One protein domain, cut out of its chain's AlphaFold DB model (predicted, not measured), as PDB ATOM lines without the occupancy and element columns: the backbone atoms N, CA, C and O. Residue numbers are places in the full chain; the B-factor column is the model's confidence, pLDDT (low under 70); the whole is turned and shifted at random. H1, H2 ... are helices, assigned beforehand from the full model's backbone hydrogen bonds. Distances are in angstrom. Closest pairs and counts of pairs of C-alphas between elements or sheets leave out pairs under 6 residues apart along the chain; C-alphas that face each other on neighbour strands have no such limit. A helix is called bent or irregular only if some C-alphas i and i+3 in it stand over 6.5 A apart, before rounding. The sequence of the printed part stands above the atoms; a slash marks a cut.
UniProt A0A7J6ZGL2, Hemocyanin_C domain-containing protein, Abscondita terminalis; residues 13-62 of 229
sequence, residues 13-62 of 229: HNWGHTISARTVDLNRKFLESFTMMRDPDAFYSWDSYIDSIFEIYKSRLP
ATOM      1  N   HIS A  13     150.872 160.910 145.327       81.44
ATOM      2  CA  HIS A  13     151.891 161.915 145.657       81.44
ATOM      3  C   HIS A  13     151.996 162.164 147.174       81.44
ATOM      4  O   HIS A  13     153.065 161.983 147.756       81.44
ATOM      5  N   ASN A  14     150.879 162.499 147.832       78.62
ATOM      6  CA  ASN A  14     150.865 162.821 149.264       78.62
ATOM      7  C   ASN A  14     151.127 161.571 150.122       78.62
ATOM      8  O   ASN A  14     151.703 161.684 151.201       78.62
ATOM      9  N   TRP A  15     150.724 160.382 149.657       78.56
ATOM     10  CA  TRP A  15     151.052 159.110 150.305       78.56
ATOM     11  C   TRP A  15     152.550 158.807 150.257       78.56
ATOM     12  O   TRP A  15     153.081 158.346 151.262       78.56
ATOM     13  N   GLY A  16     153.236 159.111 149.152       75.75
ATOM     14  CA  GLY A  16     154.694 159.011 149.065       75.75
ATOM     15  C   GLY A  16     155.388 159.912 150.080       75.75
ATOM     16  O   GLY A  16     156.108 159.407 150.937       75.75
ATOM     17  N   HIS A  17     155.060 161.209 150.091       76.44
ATOM     18  CA  HIS A  17     155.556 162.153 151.106       76.44
ATOM     19  C   HIS A  17     155.255 161.687 152.544       76.44
ATOM     20  O   HIS A  17     156.123 161.714 153.414       76.44
ATOM     21  N   THR A  18     154.052 161.150 152.778       74.38
ATOM     22  CA  THR A  18     153.632 160.563 154.065       74.38
ATOM     23  C   THR A  18     154.439 159.320 154.458       74.38
ATOM     24  O   THR A  18     154.581 159.046 155.649       74.38
ATOM     25  N   ILE A  19     154.944 158.543 153.497       74.00
ATOM     26  CA  ILE A  19     155.794 157.370 153.741       74.00
ATOM     27  C   ILE A  19     157.238 157.817 153.990       74.00
ATOM     28  O   ILE A  19     157.812 157.417 155.003       74.00
ATOM     29  N   SER A  20     157.793 158.693 153.147       70.44
ATOM     30  CA  SER A  20     159.160 159.216 153.284       70.44
ATOM     31  C   SER A  20     159.372 159.937 154.618       70.44
ATOM     32  O   SER A  20     160.335 159.658 155.322       70.44
ATOM     33  N   ALA A  21     158.425 160.771 155.059       68.25
ATOM     34  CA  ALA A  21     158.521 161.435 156.363       68.25
ATOM     35  C   ALA A  21     158.442 160.464 157.568       68.25
ATOM     36  O   ALA A  21     158.830 160.819 158.680       68.25
ATOM     37  N   ARG A  22     157.953 159.228 157.375       66.25
ATOM     38  CA  ARG A  22     157.827 158.203 158.431       66.25
ATOM     39  C   ARG A  22     159.013 157.244 158.522       66.25
ATOM     40  O   ARG A  22     159.099 156.533 159.519       66.25
ATOM     41  N   THR A  23     159.911 157.193 157.535       65.75
ATOM     42  CA  THR A  23     161.131 156.368 157.640       65.75
ATOM     43  C   THR A  23     162.142 156.985 158.607       65.75
ATOM     44  O   THR A  23     162.837 156.249 159.304       65.75
ATOM     45  N   VAL A  24     162.178 158.320 158.692       61.34
ATOM     46  CA  VAL A  24     163.060 159.087 159.589       61.34
ATOM     47  C   VAL A  24     162.456 159.370 160.971       61.34
ATOM     48  O   VAL A  24     163.199 159.446 161.946       61.34
ATOM     49  N   ASP A  25     161.124 159.460 161.097       56.66
ATOM     50  CA  ASP A  25     160.435 159.611 162.389       56.66
ATOM     51  C   ASP A  25     159.229 158.664 162.533       56.66
ATOM     52  O   ASP A  25     158.064 159.017 162.322       56.66
ATOM     53  N   LEU A  26     159.522 157.442 162.985       56.97
ATOM     54  CA  LEU A  26     158.523 156.429 163.346       56.97
ATOM     55  C   LEU A  26     157.593 156.866 164.501       56.97
ATOM     56  O   LEU A  26     156.526 156.275 164.680       56.97
ATOM     57  N   ASN A  27     157.972 157.886 165.284       56.00
ATOM     58  CA  ASN A  27     157.269 158.336 166.491       56.00
ATOM     59  C   ASN A  27     156.412 159.603 166.284       56.00
ATOM     60  O   ASN A  27     155.773 160.049 167.239       56.00
ATOM     61  N   ARG A  28     156.333 160.138 165.055       53.16
ATOM     62  CA  ARG A  28     155.430 161.238 164.641       53.16
ATOM     63  C   ARG A  28     155.595 162.561 165.414       53.16
ATOM     64  O   ARG A  28     154.605 163.244 165.670       53.16
ATOM     65  N   LYS A  29     156.813 162.935 165.794       51.19
ATOM     66  CA  LYS A  29     157.110 164.188 166.506       51.19
ATOM     67  C   LYS A  29     157.384 165.381 165.579       51.19
ATOM     68  O   LYS A  29     157.153 166.504 166.012       51.19
ATOM     69  N   PHE A  30     157.829 165.162 164.336       50.84
ATOM     70  CA  PHE A  30     158.291 166.241 163.437       50.84
ATOM     71  C   PHE A  30     157.705 166.186 162.006       50.84
ATOM     72  O   PHE A  30     158.426 166.303 161.017       50.84
ATOM     73  N   LEU A  31     156.387 166.003 161.873       47.69
ATOM     74  CA  LEU A  31     155.700 165.902 160.572       47.69
ATOM     75  C   LEU A  31     155.276 167.273 159.996       47.69
ATOM     76  O   LEU A  31     154.096 167.612 160.010       47.69
ATOM     77  N   GLU A  32     156.231 168.027 159.445       53.19
ATOM     78  CA  GLU A  32     156.000 169.321 158.771       53.19
ATOM     79  C   GLU A  32     156.245 169.242 157.252       53.19
ATOM     80  O   GLU A  32     157.377 169.374 156.771       53.19
ATOM     81  N   SER A  33     155.167 169.051 156.476       54.06
ATOM     82  CA  SER A  33     155.218 168.819 155.017       54.06
ATOM     83  C   SER A  33     155.906 169.936 154.222       54.06
ATOM     84  O   SER A  33     156.416 169.685 153.134       54.06
ATOM     85  N   PHE A  34     155.940 171.162 154.749       55.44
ATOM     86  CA  PHE A  34     156.544 172.319 154.080       55.44
ATOM     87  C   PHE A  34     158.074 172.360 154.184       55.44
ATOM     88  O   PHE A  34     158.724 173.110 153.460       55.44
ATOM     89  N   THR A  35     158.680 171.540 155.050       63.62
ATOM     90  CA  THR A  35     160.145 171.472 155.179       63.62
ATOM     91  C   THR A  35     160.802 170.484 154.213       63.62
ATOM     92  O   THR A  35     162.025 170.490 154.090       63.62
ATOM     93  N   MET A  36     160.017 169.675 153.488       67.81
ATOM     94  CA  MET A  36     160.522 168.527 152.719       67.81
ATOM     95  C   MET A  36     161.494 168.896 151.592       67.81
ATOM     96  O   MET A  36     162.412 168.131 151.338       67.81
ATOM     97  N   MET A  37     161.414 170.102 151.014       76.31
ATOM     98  CA  MET A  37     162.409 170.607 150.044       76.31
ATOM     99  C   MET A  37     163.853 170.687 150.594       76.31
ATOM    100  O   MET A  37     164.785 170.953 149.839       76.31
ATOM    101  N   ARG A  38     164.052 170.497 151.907       75.75
ATOM    102  CA  ARG A  38     165.370 170.421 152.562       75.75
ATOM    103  C   ARG A  38     165.960 169.005 152.593       75.75
ATOM    104  O   ARG A  38     167.154 168.880 152.846       75.75
ATOM    105  N   ASP A  39     165.153 167.971 152.356       75.88
ATOM    106  CA  ASP A  39     165.593 166.579 152.243       75.88
ATOM    107  C   ASP A  39     165.685 166.210 150.750       75.88
ATOM    108  O   ASP A  39     164.653 166.056 150.085       75.88
ATOM    109  N   PRO A  40     166.899 166.113 150.179       72.25
ATOM    110  CA  PRO A  40     167.043 165.953 148.743       72.25
ATOM    111  C   PRO A  40     166.631 164.562 148.244       72.25
ATOM    112  O   PRO A  40     166.182 164.442 147.102       72.25
ATOM    113  N   ASP A  41     166.749 163.535 149.089       65.25
ATOM    114  CA  ASP A  41     166.428 162.154 148.735       65.25
ATOM    115  C   ASP A  41     164.929 161.876 148.901       65.25
ATOM    116  O   ASP A  41     164.333 161.215 148.050       65.25
ATOM    117  N   ALA A  42     164.291 162.423 149.941       73.19
ATOM    118  CA  ALA A  42     162.850 162.284 150.146       73.19
ATOM    119  C   ALA A  42     162.014 163.117 149.161       73.19
ATOM    120  O   ALA A  42     160.923 162.677 148.794       73.19
ATOM    121  N   PHE A  43     162.499 164.296 148.749       80.50
ATOM    122  CA  PHE A  43     161.764 165.222 147.881       80.50
ATOM    123  C   PHE A  43     162.125 165.048 146.398       80.50
ATOM    124  O   PHE A  43     161.344 164.468 145.646       80.50
ATOM    125  N   TYR A  44     163.310 165.484 145.948       81.06
ATOM    126  CA  TYR A  44     163.602 165.561 144.505       81.06
ATOM    127  C   TYR A  44     163.582 164.196 143.802       81.06
ATOM    128  O   TYR A  44     163.166 164.118 142.646       81.06
ATOM    129  N   SER A  45     163.973 163.111 144.479       81.25
ATOM    130  CA  SER A  45     163.881 161.756 143.909       81.25
ATOM    131  C   SER A  45     162.434 161.260 143.788       81.25
ATOM    132  O   SER A  45     162.100 160.588 142.809       81.25
ATOM    133  N   TRP A  46     161.558 161.608 144.738       82.56
ATOM    134  CA  TRP A  46     160.138 161.246 144.691       82.56
ATOM    135  C   TRP A  46     159.377 162.070 143.649       82.56
ATOM    136  O   TRP A  46     158.681 161.506 142.805       82.56
ATOM    137  N   ASP A  47     159.561 163.387 143.632       84.06
ATOM    138  CA  ASP A  47     158.901 164.264 142.664       84.06
ATOM    139  C   ASP A  47     159.415 164.048 141.227       84.06
ATOM    140  O   ASP A  47     158.638 164.138 140.277       84.06
ATOM    141  N   SER A  48     160.672 163.620 141.048       81.62
ATOM    142  CA  SER A  48     161.191 163.117 139.762       81.62
ATOM    143  C   SER A  48     160.481 161.833 139.299       81.62
ATOM    144  O   SER A  48     160.119 161.699 138.124       81.62
ATOM    145  N   TYR A  49     160.193 160.900 140.217       84.19
ATOM    146  CA  TYR A  49     159.352 159.738 139.911       84.19
ATOM    147  C   TYR A  49     157.921 160.161 139.531       84.19
ATOM    148  O   TYR A  49     157.373 159.632 138.561       84.19
ATOM    149  N   ILE A  50     157.339 161.150 140.213       84.12
ATOM    150  CA  ILE A  50     156.005 161.675 139.889       84.12
ATOM    151  C   ILE A  50     155.974 162.380 138.517       84.12
ATOM    152  O   ILE A  50     155.070 162.087 137.728       84.12
ATOM    153  N   ASP A  51     156.954 163.220 138.154       80.50
ATOM    154  CA  ASP A  51     156.996 163.811 136.800       80.50
ATOM    155  C   ASP A  51     157.191 162.754 135.706       80.50
ATOM    156  O   ASP A  51     156.593 162.874 134.636       80.50
ATOM    157  N   SER A  52     157.898 161.649 135.978       81.88
ATOM    158  CA  SER A  52     158.006 160.547 135.011       81.88
ATOM    159  C   SER A  52     156.634 159.992 134.579       81.88
ATOM    160  O   SER A  52     156.444 159.642 133.411       81.88
ATOM    161  N   ILE A  53     155.637 160.002 135.476       84.44
ATOM    162  CA  ILE A  53     154.253 159.592 135.183       84.44
ATOM    163  C   ILE A  53     153.569 160.612 134.259       84.44
ATOM    164  O   ILE A  53     152.900 160.227 133.295       84.44
ATOM    165  N   PHE A  54     153.770 161.913 134.494       84.31
ATOM    166  CA  PHE A  54     153.252 162.967 133.618       84.31
ATOM    167  C   PHE A  54     153.948 162.969 132.246       84.31
ATOM    168  O   PHE A  54     153.296 163.161 131.219       84.31
ATOM    169  N   GLU A  55     155.246 162.683 132.183       81.88
ATOM    170  CA  GLU A  55     156.020 162.554 130.943       81.88
ATOM    171  C   GLU A  55     155.595 161.340 130.094       81.88
ATOM    172  O   GLU A  55     155.551 161.445 128.865       81.88
ATOM    173  N   ILE A  56     155.147 160.234 130.705       81.31
ATOM    174  CA  ILE A  56     154.505 159.101 129.999       81.31
ATOM    175  C   ILE A  56     153.182 159.505 129.315       81.31
ATOM    176  O   ILE A  56     152.782 158.875 128.329       81.31
ATOM    177  N   TYR A  57     152.497 160.546 129.801       78.81
ATOM    178  CA  TYR A  57     151.339 161.137 129.122       78.81
ATOM    179  C   TYR A  57     151.766 162.159 128.055       78.81
ATOM    180  O   TYR A  57     151.400 162.006 126.890       78.81
ATOM    181  N   LYS A  58     152.590 163.153 128.423       80.25
ATOM    182  CA  LYS A  58     153.058 164.232 127.528       80.25
ATOM    183  C   LYS A  58     153.746 163.687 126.262       80.25
ATOM    184  O   LYS A  58     153.578 164.247 125.185       80.25
ATOM    185  N   SER A  59     154.476 162.572 126.367       78.50
ATOM    186  CA  SER A  59     155.162 161.907 125.241       78.50
ATOM    187  C   SER A  59     154.237 161.300 124.174       78.50
ATOM    188  O   SER A  59     154.718 160.906 123.114       78.50
ATOM    189  N   ARG A  60     152.919 161.246 124.416       81.25
ATOM    190  CA  ARG A  60     151.904 160.769 123.456       81.25
ATOM    191  C   ARG A  60     151.303 161.894 122.604       81.25
ATOM    192  O   ARG A  60     150.443 161.625 121.769       81.25
ATOM    193  N   LEU A  61     151.710 163.140 122.843       82.44
ATOM    194  CA  LEU A  61     151.213 164.328 122.148       82.44
ATOM    195  C   LEU A  61     152.065 164.633 120.895       82.44
ATOM    196  O   LEU A  61     153.270 164.359 120.893       82.44
ATOM    197  N   PRO A  62     151.473 165.203 119.826       76.81
ATOM    198  CA  PRO A  62     152.206 165.579 118.617       76.81
ATOM    199  C   PRO A  62     153.235 166.694 118.876       76.81
ATOM    200  O   PRO A  62     153.154 167.435 119.854       76.81
TER     201      PRO A  62
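This is residues 13 to 62 of the 229 residues of the protein "Hemocyanin_C domain-containing protein" of Abscondita terminalis (UniProt A0A7J6ZGL2). A small body of two helices and loops has a long helical arm: H1, H2, their links and the first part of H3 make the body, and residues 51 to 62, of which 51 to 58 belong to H3, stick out from it. H1 and H3 run opposite ways with a shallow tilt and meet only with residues 13 to 17 and 46 to 50, while the short H2 crosses the directions of both. The printed part has 50 residues with three named helices, in the order H1, H2, H3, and no named strand; the class is all helix. The whole is loose, with a radius of gyration of the C-alphas of 13.6 A, and it spans 48 by 18 by 15 A, the arm making much of the length.

H1 is residues 13 to 24, beginning at C-alpha 13 at (151.891, 161.915, 145.657), and is 18.1 A long from first to last C-alpha. It is neither bent nor irregular, but only just: C-alphas 21 and 24 are 6.0 A apart. H2 is residues 33 to 38, from C-alpha 33 at (155.218, 168.819, 155.017), and is 10.6 A long. It is irregular, with C-alphas 34 and 37 7.3 A apart. H3, the longest helix, is residues 44 to 58, 20.0 A long, and ends at C-alpha 58 at (153.058, 164.232, 127.528).

H1 touches H3, with residues 13 to 17 of H1 and 46 to 50 of H3 alone; the closest C-alphas are those of His 13 and Ile 50, 7.1 A apart. Their lines stand at a shallow tilt of 20 degrees, and they run opposite ways. H2 is close to H1 but not clearly touching, the closest C-alphas being those of His 17 and Ser 33, 7.7 A apart. These two run the same way at a steep tilt of 69 degrees, only just short of about perpendicular. H2 and H3 are also close but not clearly touching, with the closest C-alphas, those of Met 37 and Tyr 44, 7.6 A apart. Their lines are about perpendicular, at 79 degrees. Of the O i to N i+4 pairs, 6 of 8 are within hydrogen-bond range in H1, 9 of 11 in H3 and 0 of 2 in H2, where 1 of 3 O i to N i+3 pairs is within range.

The two C-alphas farthest apart, those of Asn 27 and Pro 62, are 48.7 A apart. Without residues 51 to 62, which stand free, the body has 38 residues and spans 27 by 18 by 14 A. The printed part has no cut. The link from H1 to H2 is short, with 8 residues, and the link from H2 to H3 is tight, with 5. The mean pLDDT of the printed part is 72.2; residues 21 to 36 and residue 41 are under 70.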